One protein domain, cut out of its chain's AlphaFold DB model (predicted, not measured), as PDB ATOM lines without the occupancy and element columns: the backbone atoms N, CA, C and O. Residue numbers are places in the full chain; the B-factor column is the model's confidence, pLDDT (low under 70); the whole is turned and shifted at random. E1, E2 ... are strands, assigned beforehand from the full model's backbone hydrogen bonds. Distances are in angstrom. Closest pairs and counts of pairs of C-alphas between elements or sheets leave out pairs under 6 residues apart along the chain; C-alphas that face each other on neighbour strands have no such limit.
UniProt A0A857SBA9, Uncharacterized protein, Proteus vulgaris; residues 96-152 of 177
ATOM      1  N   ILE A  96     147.334 113.423 199.942       73.62
ATOM      2  CA  ILE A  96     147.339 113.697 198.504       73.62
ATOM      3  C   ILE A  96     148.428 114.740 198.249       73.62
ATOM      4  O   ILE A  96     148.279 115.911 198.608       73.62
ATOM      5  N   LYS A  97     149.547 114.315 197.651       72.31
ATOM      6  CA  LYS A  97     150.612 115.236 197.260       72.31
ATOM      7  C   LYS A  97     150.047 116.140 196.162       72.31
ATOM      8  O   LYS A  97     149.643 115.629 195.115       72.31
ATOM      9  N   PRO A  98     149.966 117.463 196.383       75.25
ATOM     10  CA  PRO A  98     149.459 118.360 195.361       75.25
ATOM     11  C   PRO A  98     150.390 118.306 194.151       75.25
ATOM     12  O   PRO A  98     151.608 118.369 194.294       75.25
ATOM     13  N   ILE A  99     149.810 118.196 192.957       82.69
ATOM     14  CA  ILE A  99     150.572 118.215 191.708       82.69
ATOM     15  C   ILE A  99     151.094 119.637 191.502       82.69
ATOM     16  O   ILE A  99     150.339 120.543 191.152       82.69
ATOM     17  N   THR A 100     152.382 119.839 191.740       84.44
ATOM     18  CA  THR A 100     153.056 121.132 191.558       84.44
ATOM     19  C   THR A 100     153.797 121.222 190.233       84.44
ATOM     20  O   THR A 100     154.200 122.312 189.840       84.44
ATOM     21  N   GLU A 101     153.967 120.103 189.537       87.25
ATOM     22  CA  GLU A 101     154.744 119.989 188.305       87.25
ATOM     23  C   GLU A 101     153.843 119.573 187.150       87.25
ATOM     24  O   GLU A 101     153.092 118.595 187.226       87.25
ATOM     25  N   TRP A 102     153.926 120.334 186.068       88.44
ATOM     26  CA  TRP A 102     153.022 120.239 184.940       88.44
ATOM     27  C   TRP A 102     153.805 120.217 183.635       88.44
ATOM     28  O   TRP A 102     154.835 120.875 183.496       88.44
ATOM     29  N   TYR A 103     153.275 119.506 182.654       88.38
ATOM     30  CA  TYR A 103     153.750 119.487 181.284       88.38
ATOM     31  C   TYR A 103     152.651 120.012 180.367       88.38
ATOM     32  O   TYR A 103     151.535 119.494 180.348       88.38
ATOM     33  N   CYS A 104     152.957 121.056 179.603       89.62
ATOM     34  CA  CYS A 104     152.055 121.559 178.579       89.62
ATOM     35  C   CYS A 104     152.284 120.785 177.279       89.62
ATOM     36  O   CYS A 104     153.317 120.979 176.634       89.62
ATOM     37  N   VAL A 105     151.310 119.978 176.850       88.69
ATOM     38  CA  VAL A 105     151.412 119.195 175.605       88.69
ATOM     39  C   VAL A 105     151.457 120.083 174.358       88.69
ATOM     40  O   VAL A 105     152.059 119.708 173.357       88.69
ATOM     41  N   TRP A 106     150.888 121.293 174.430       88.69
ATOM     42  CA  TRP A 106     150.849 122.224 173.301       88.69
ATOM     43  C   TRP A 106     152.225 122.811 172.976       88.69
ATOM     44  O   TRP A 106     152.687 122.738 171.842       88.69
ATOM     45  N   CYS A 107     152.908 123.398 173.966       88.50
ATOM     46  CA  CYS A 107     154.247 123.961 173.756       88.50
ATOM     47  C   CYS A 107     155.391 123.016 174.125       88.50
ATOM     48  O   CYS A 107     156.546 123.426 174.004       88.50
ATOM     49  N   ARG A 108     155.071 121.788 174.555       88.31
ATOM     50  CA  ARG A 108     156.013 120.737 174.959       88.31
ATOM     51  C   ARG A 108     157.004 121.207 176.023       88.31
ATOM     52  O   ARG A 108     158.209 121.009 175.897       88.31
ATOM     53  N   ARG A 109     156.507 121.901 177.052       86.44
ATOM     54  CA  ARG A 109     157.341 122.464 178.127       86.44
ATOM     55  C   ARG A 109     156.827 122.097 179.505       86.44
ATOM     56  O   ARG A 109     155.622 122.154 179.758       86.44
ATOM     57  N   PHE A 110     157.775 121.830 180.394       88.06
ATOM     58  CA  PHE A 110     157.540 121.692 181.822       88.06
ATOM     59  C   PHE A 110     157.416 123.056 182.498       88.06
ATOM     60  O   PHE A 110     158.079 124.030 182.121       88.06
ATOM     61  N   TYR A 111     156.558 123.125 183.505       88.25
ATOM     62  CA  TYR A 111     156.378 124.298 184.342       88.25
ATOM     63  C   TYR A 111     155.917 123.887 185.744       88.25
ATOM     64  O   TYR A 111     155.353 122.811 185.943       88.25
ATOM     65  N   THR A 112     156.164 124.746 186.725       88.38
ATOM     66  CA  THR A 112     155.752 124.544 188.113       88.38
ATOM     67  C   THR A 112     154.628 125.497 188.500       88.38
ATOM     68  O   THR A 112     154.524 126.619 187.995       88.38
ATOM     69  N   SER A 113     153.774 125.039 189.410       85.38
ATOM     70  CA  SER A 113     152.750 125.842 190.063       85.38
ATOM     71  C   SER A 113     152.789 125.579 191.561       85.38
ATOM     72  O   SER A 113     152.278 124.576 192.055       85.38
ATOM     73  N   GLN A 114     153.460 126.479 192.275       80.00
ATOM     74  CA  GLN A 114     153.650 126.385 193.725       80.00
ATOM     75  C   GLN A 114     152.557 127.130 194.510       80.00
ATOM     76  O   GLN A 114     152.405 126.932 195.713       80.00
ATOM     77  N   GLN A 115     151.779 127.986 193.838       75.56
ATOM     78  CA  GLN A 115     150.696 128.742 194.461       75.56
ATOM     79  C   GLN A 115     149.486 127.848 194.743       75.56
ATOM     80  O   GLN A 115     149.146 126.979 193.943       75.56
ATOM     81  N   ARG A 116     148.811 128.090 195.874       74.62
ATOM     82  CA  ARG A 116     147.513 127.480 196.195       74.62
ATOM     83  C   ARG A 116     146.391 128.513 195.999       74.62
ATOM     84  O   ARG A 116     146.543 129.624 196.503       74.62
ATOM     85  N   PRO A 117     145.276 128.170 195.325       72.50
ATOM     86  CA  PRO A 117     145.023 126.911 194.613       72.50
ATOM     87  C   PRO A 117     145.958 126.733 193.404       72.50
ATOM     88  O   PRO A 117     146.347 127.710 192.767       72.50
ATOM     89  N   VAL A 118     146.316 125.477 193.103       73.62
ATOM     90  CA  VAL A 118     147.230 125.138 192.000       73.62
ATOM     91  C   VAL A 118     146.649 125.636 190.682       73.62
ATOM     92  O   VAL A 118     145.546 125.245 190.291       73.62
ATOM     93  N   ARG A 119     147.399 126.478 189.967       76.25
ATOM     94  CA  ARG A 119     146.989 126.982 188.654       76.25
ATOM     95  C   ARG A 119     147.494 126.034 187.579       76.25
ATOM     96  O   ARG A 119     148.696 125.899 187.379       76.25
ATOM     97  N   LYS A 120     146.589 125.436 186.805       80.00
ATOM     98  CA  LYS A 120     146.956 124.609 185.642       80.00
ATOM     99  C   LYS A 120     147.291 125.439 184.399       80.00
ATOM    100  O   LYS A 120     147.133 124.953 183.300       80.00
ATOM    101  N   CYS A 121     147.728 126.688 184.533       86.00
ATOM    102  CA  CYS A 121     147.968 127.564 183.386       86.00
ATOM    103  C   CYS A 121     149.432 127.489 182.933       86.00
ATOM    104  O   CYS A 121     150.332 127.764 183.733       86.00
ATOM    105  N   CYS A 122     149.677 127.134 181.670       87.00
ATOM    106  CA  CYS A 122     151.023 127.166 181.103       87.00
ATOM    107  C   CYS A 122     151.530 128.622 180.986       87.00
ATOM    108  O   CYS A 122     150.846 129.437 180.369       87.00
ATOM    109  N   PRO A 123     152.749 128.963 181.450       86.69
ATOM    110  CA  PRO A 123     153.292 130.325 181.344       86.69
ATOM    111  C   PRO A 123     153.408 130.861 179.913       86.69
ATOM    112  O   PRO A 123     153.314 132.063 179.685       86.69
ATOM    113  N   LYS A 124     153.626 129.964 178.944       86.50
ATOM    114  CA  LYS A 124     153.818 130.321 177.532       86.50
ATOM    115  C   LYS A 124     152.500 130.363 176.763       86.50
ATOM    116  O   LYS A 124     152.242 131.324 176.051       86.50
ATOM    117  N   CYS A 125     151.689 129.313 176.885       86.06
ATOM    118  CA  CYS A 125     150.430 129.197 176.144       86.06
ATOM    119  C   CYS A 125     149.281 129.955 176.803       86.06
ATOM    120  O   CYS A 125     148.288 130.213 176.140       86.06
ATOM    121  N   ARG A 126     149.396 130.255 178.103       85.25
ATOM    122  CA  ARG A 126     148.327 130.798 178.956       85.25
ATOM    123  C   ARG A 126     147.031 129.972 178.951       85.25
ATOM    124  O   ARG A 126     145.986 130.432 179.401       85.25
ATOM    125  N   GLU A 127     147.130 128.725 178.501       81.50
ATOM    126  CA  GLU A 127     146.057 127.744 178.472       81.50
ATOM    127  C   GLU A 127     146.350 126.604 179.433       81.50
ATOM    128  O   GLU A 127     147.510 126.213 179.612       81.50
ATOM    129  N   GLY A 128     145.289 126.088 180.052       78.44
ATOM    130  CA  GLY A 128     145.395 125.001 181.023       78.44
ATOM    131  C   GLY A 128     144.785 123.672 180.614       78.44
ATOM    132  O   GLY A 128     145.070 122.660 181.247       78.44
ATOM    133  N   ILE A 129     144.005 123.646 179.531       83.19
ATOM    134  CA  ILE A 129     143.394 122.411 179.011       83.19
ATOM    135  C   ILE A 129     144.434 121.416 178.477       83.19
ATOM    136  O   ILE A 129     144.196 120.216 178.462       83.19
ATOM    137  N   TYR A 130     145.609 121.914 178.084       84.56
ATOM    138  CA  TYR A 130     146.714 121.123 177.539       84.56
ATOM    139  C   TYR A 130     147.768 120.761 178.595       84.56
ATOM    140  O   TYR A 130     148.883 120.383 178.240       84.56
ATOM    141  N   SER A 131     147.472 120.934 179.881       88.31
ATOM    142  CA  SER A 131     148.443 120.722 180.953       88.31
ATOM    143  C   SER A 131     148.179 119.419 181.699       88.31
ATOM    144  O   SER A 131     147.160 119.281 182.377       88.31
ATOM    145  N   ILE A 132     149.127 118.486 181.617       88.88
ATOM    146  CA  ILE A 132     149.100 117.195 182.320       88.88
ATOM    147  C   ILE A 132     150.135 117.173 183.456       88.88
ATOM    148  O   ILE A 132     151.098 117.942 183.403       88.88
ATOM    149  N   PRO A 133     149.969 116.342 184.498       88.56
ATOM    150  CA  PRO A 133     151.001 116.136 185.512       88.56
ATOM    151  C   PRO A 133     152.319 115.686 184.876       88.56
ATOM    152  O   PRO A 133     152.322 114.782 184.039       88.56
ATOM    153  N   ALA A 134     153.439 116.280 185.292       85.62
ATOM    154  CA  ALA A 134     154.754 115.929 184.744       85.62
ATOM    155  C   ALA A 134     155.105 114.441 184.944       85.62
ATOM    156  O   ALA A 134     155.746 113.847 184.087       85.62
ATOM    157  N   SER A 135     154.605 113.819 186.019       81.56
ATOM    158  CA  SER A 135     154.788 112.392 186.320       81.56
ATOM    159  C   SER A 135     154.156 111.431 185.305       81.56
ATOM    160  O   SER A 135     154.440 110.238 185.352       81.56
ATOM    161  N   GLN A 136     153.286 111.914 184.412       83.56
ATOM    162  CA  GLN A 136     152.666 111.103 183.358       83.56
ATOM    163  C   GLN A 136     153.485 111.076 182.059       83.56
ATOM    164  O   GLN A 136     153.079 110.425 181.099       83.56
ATOM    165  N   VAL A 137     154.620 111.779 182.006       82.56
ATOM    166  CA  VAL A 137     155.517 111.816 180.845       82.56
ATOM    167  C   VAL A 137     156.712 110.900 181.138       82.56
ATOM    168  O   VAL A 137     157.427 111.105 182.112       82.56
ATOM    169  N   THR A 138     156.876 109.845 180.337       60.12
ATOM    170  CA  THR A 138     157.649 108.617 180.634       60.12
ATOM    171  C   THR A 138     159.157 108.667 180.342       60.12
ATOM    172  O   THR A 138     159.763 107.613 180.186       60.12
ATOM    173  N   GLU A 139     159.788 109.836 180.253       55.47
ATOM    174  CA  GLU A 139     161.241 109.918 180.023       55.47
ATOM    175  C   GLU A 139     161.948 110.489 181.255       55.47
ATOM    176  O   GLU A 139     161.491 111.465 181.843       55.47
ATOM    177  N   ASP A 140     163.039 109.837 181.662       54.12
ATOM    178  CA  ASP A 140     163.850 110.135 182.843       54.12
ATOM    179  C   ASP A 140     164.077 111.642 183.042       54.12
ATOM    180  O   ASP A 140     164.874 112.292 182.362       54.12
ATOM    181  N   HIS A 141     163.374 112.225 184.010       53.72
ATOM    182  CA  HIS A 141     163.549 113.622 184.399       53.72
ATOM    183  C   HIS A 141     164.157 113.695 185.792       53.72
ATOM    184  O   HIS A 141     163.591 114.239 186.741       53.72
ATOM    185  N   SER A 142     165.372 113.161 185.900       47.00
ATOM    186  CA  SER A 142     166.312 113.612 186.914       47.00
ATOM    187  C   SER A 142     166.566 115.110 186.694       47.00
ATOM    188  O   SER A 142     167.357 115.501 185.841       47.00
ATOM    189  N   TYR A 143     165.874 115.932 187.485       50.78
ATOM    190  CA  TYR A 143     166.091 117.369 187.680       50.78
ATOM    191  C   TYR A 143     165.575 118.322 186.573       50.78
ATOM    192  O   TYR A 143     166.206 118.562 185.544       50.78
ATOM    193  N   PHE A 144     164.437 118.977 186.847       59.22
ATOM    194  CA  PHE A 144     163.832 120.027 186.015       59.22
ATOM    195  C   PHE A 144     164.584 121.369 186.112       59.22
ATOM    196  O   PHE A 144     164.055 122.355 186.625       59.22
ATOM    197  N   HIS A 145     165.808 121.456 185.587       53.44
ATOM    198  CA  HIS A 145     166.585 122.709 185.583       53.44
ATOM    199  C   HIS A 145     165.949 123.860 184.762       53.44
ATOM    200  O   HIS A 145     166.396 124.999 184.870       53.44
ATOM    201  N   TYR A 146     164.887 123.598 183.983       59.94
ATOM    202  CA  TYR A 146     164.270 124.569 183.061       59.94
ATOM    203  C   TYR A 146     162.750 124.759 183.229       59.94
ATOM    204  O   TYR A 146     162.101 125.316 182.340       59.94
ATOM    205  N   ALA A 147     162.149 124.298 184.332       72.50
ATOM    206  CA  ALA A 147     160.711 124.476 184.542       72.50
ATOM    207  C   ALA A 147     160.368 125.943 184.848       72.50
ATOM    208  O   ALA A 147     160.863 126.537 185.805       72.50
ATOM    209  N   LEU A 148     159.481 126.528 184.043       82.06
ATOM    210  CA  LEU A 148     159.004 127.895 184.254       82.06
ATOM    211  C   LEU A 148     158.037 127.946 185.445       82.06
ATOM    212  O   LEU A 148     157.194 127.067 185.584       82.06
ATOM    213  N   ASN A 149     158.102 128.984 186.276       82.50
ATOM    214  CA  ASN A 149     157.084 129.231 187.301       82.50
ATOM    215  C   ASN A 149     155.876 129.937 186.658       82.50
ATOM    216  O   ASN A 149     156.050 130.867 185.870       82.50
ATOM    217  N   ASN A 150     154.656 129.501 186.977       82.31
ATOM    218  CA  ASN A 150     153.422 130.123 186.486       82.31
ATOM    219  C   ASN A 150     152.779 131.141 187.439       82.31
ATOM    220  O   ASN A 150     151.644 131.572 187.225       82.31
ATOM    221  N   GLN A 151     153.500 131.542 188.482       82.94
ATOM    222  CA  GLN A 151     153.115 132.615 189.386       82.94
ATOM    223  C   GLN A 151     152.775 133.902 188.624       82.94
ATOM    224  O   GLN A 151     153.548 134.380 187.799       82.94
ATOM    225  N   GLY A 152     151.597 134.463 188.914       78.00
ATOM    226  CA  GLY A 152     151.120 135.699 188.285       78.00
ATOM    227  C   GLY A 152     150.618 135.537 186.847       78.00
ATOM    228  O   GLY A 152     150.172 136.513 186.255       78.00
TER     229      GLY A 152
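Overview. This is residues 96 to 152 of the 177 residues of an uncharacterized protein of Proteus vulgaris (UniProt A0A857SBA9). With little regular structure, this is a small sheet of three short strands among long loops; residues 134 to 152 swing wide, 138 to 143 sticking out, and 148 to 149 return beside E2. The printed part has 57 residues, 11 of them in E1, E2 and E3, which follow in that order: all strand, no named helix. The sheet order is E2 - E1 - E3, all antiparallel. The whole is compact, radius of gyration of the C-alphas 10.4 A, spanning 28 by 27 by 20 A.

Arrangement. E1, residues 101 to 104, and E2, residues 109 to 112, form an antiparallel hairpin at 149 degrees; N 102 and O 111 are 2.9 A apart, within hydrogen-bond range. E3, residues 131 to 133, is antiparallel to E1 at 142 degrees, with N 103 and O 132 at 2.8 A. Edge strands E2 and E3 are apart. Residues 111 to 112 pair with 148 to 149, parallel.

Along the chain. E1 measures 10.2 A from C-alpha 101 at (154.744, 119.989, 188.305), E2 10.3 A, and E3 7.0 A to C-alpha 133 at (151.001, 116.136, 185.512).

Size, cuts and confidence. The farthest C-alphas, Asp 140 and Gly 152, are 29.1 A apart. The printed part has no cut. The link from E2 to E3 is long. Residues 138 to 146 have pLDDT under 70.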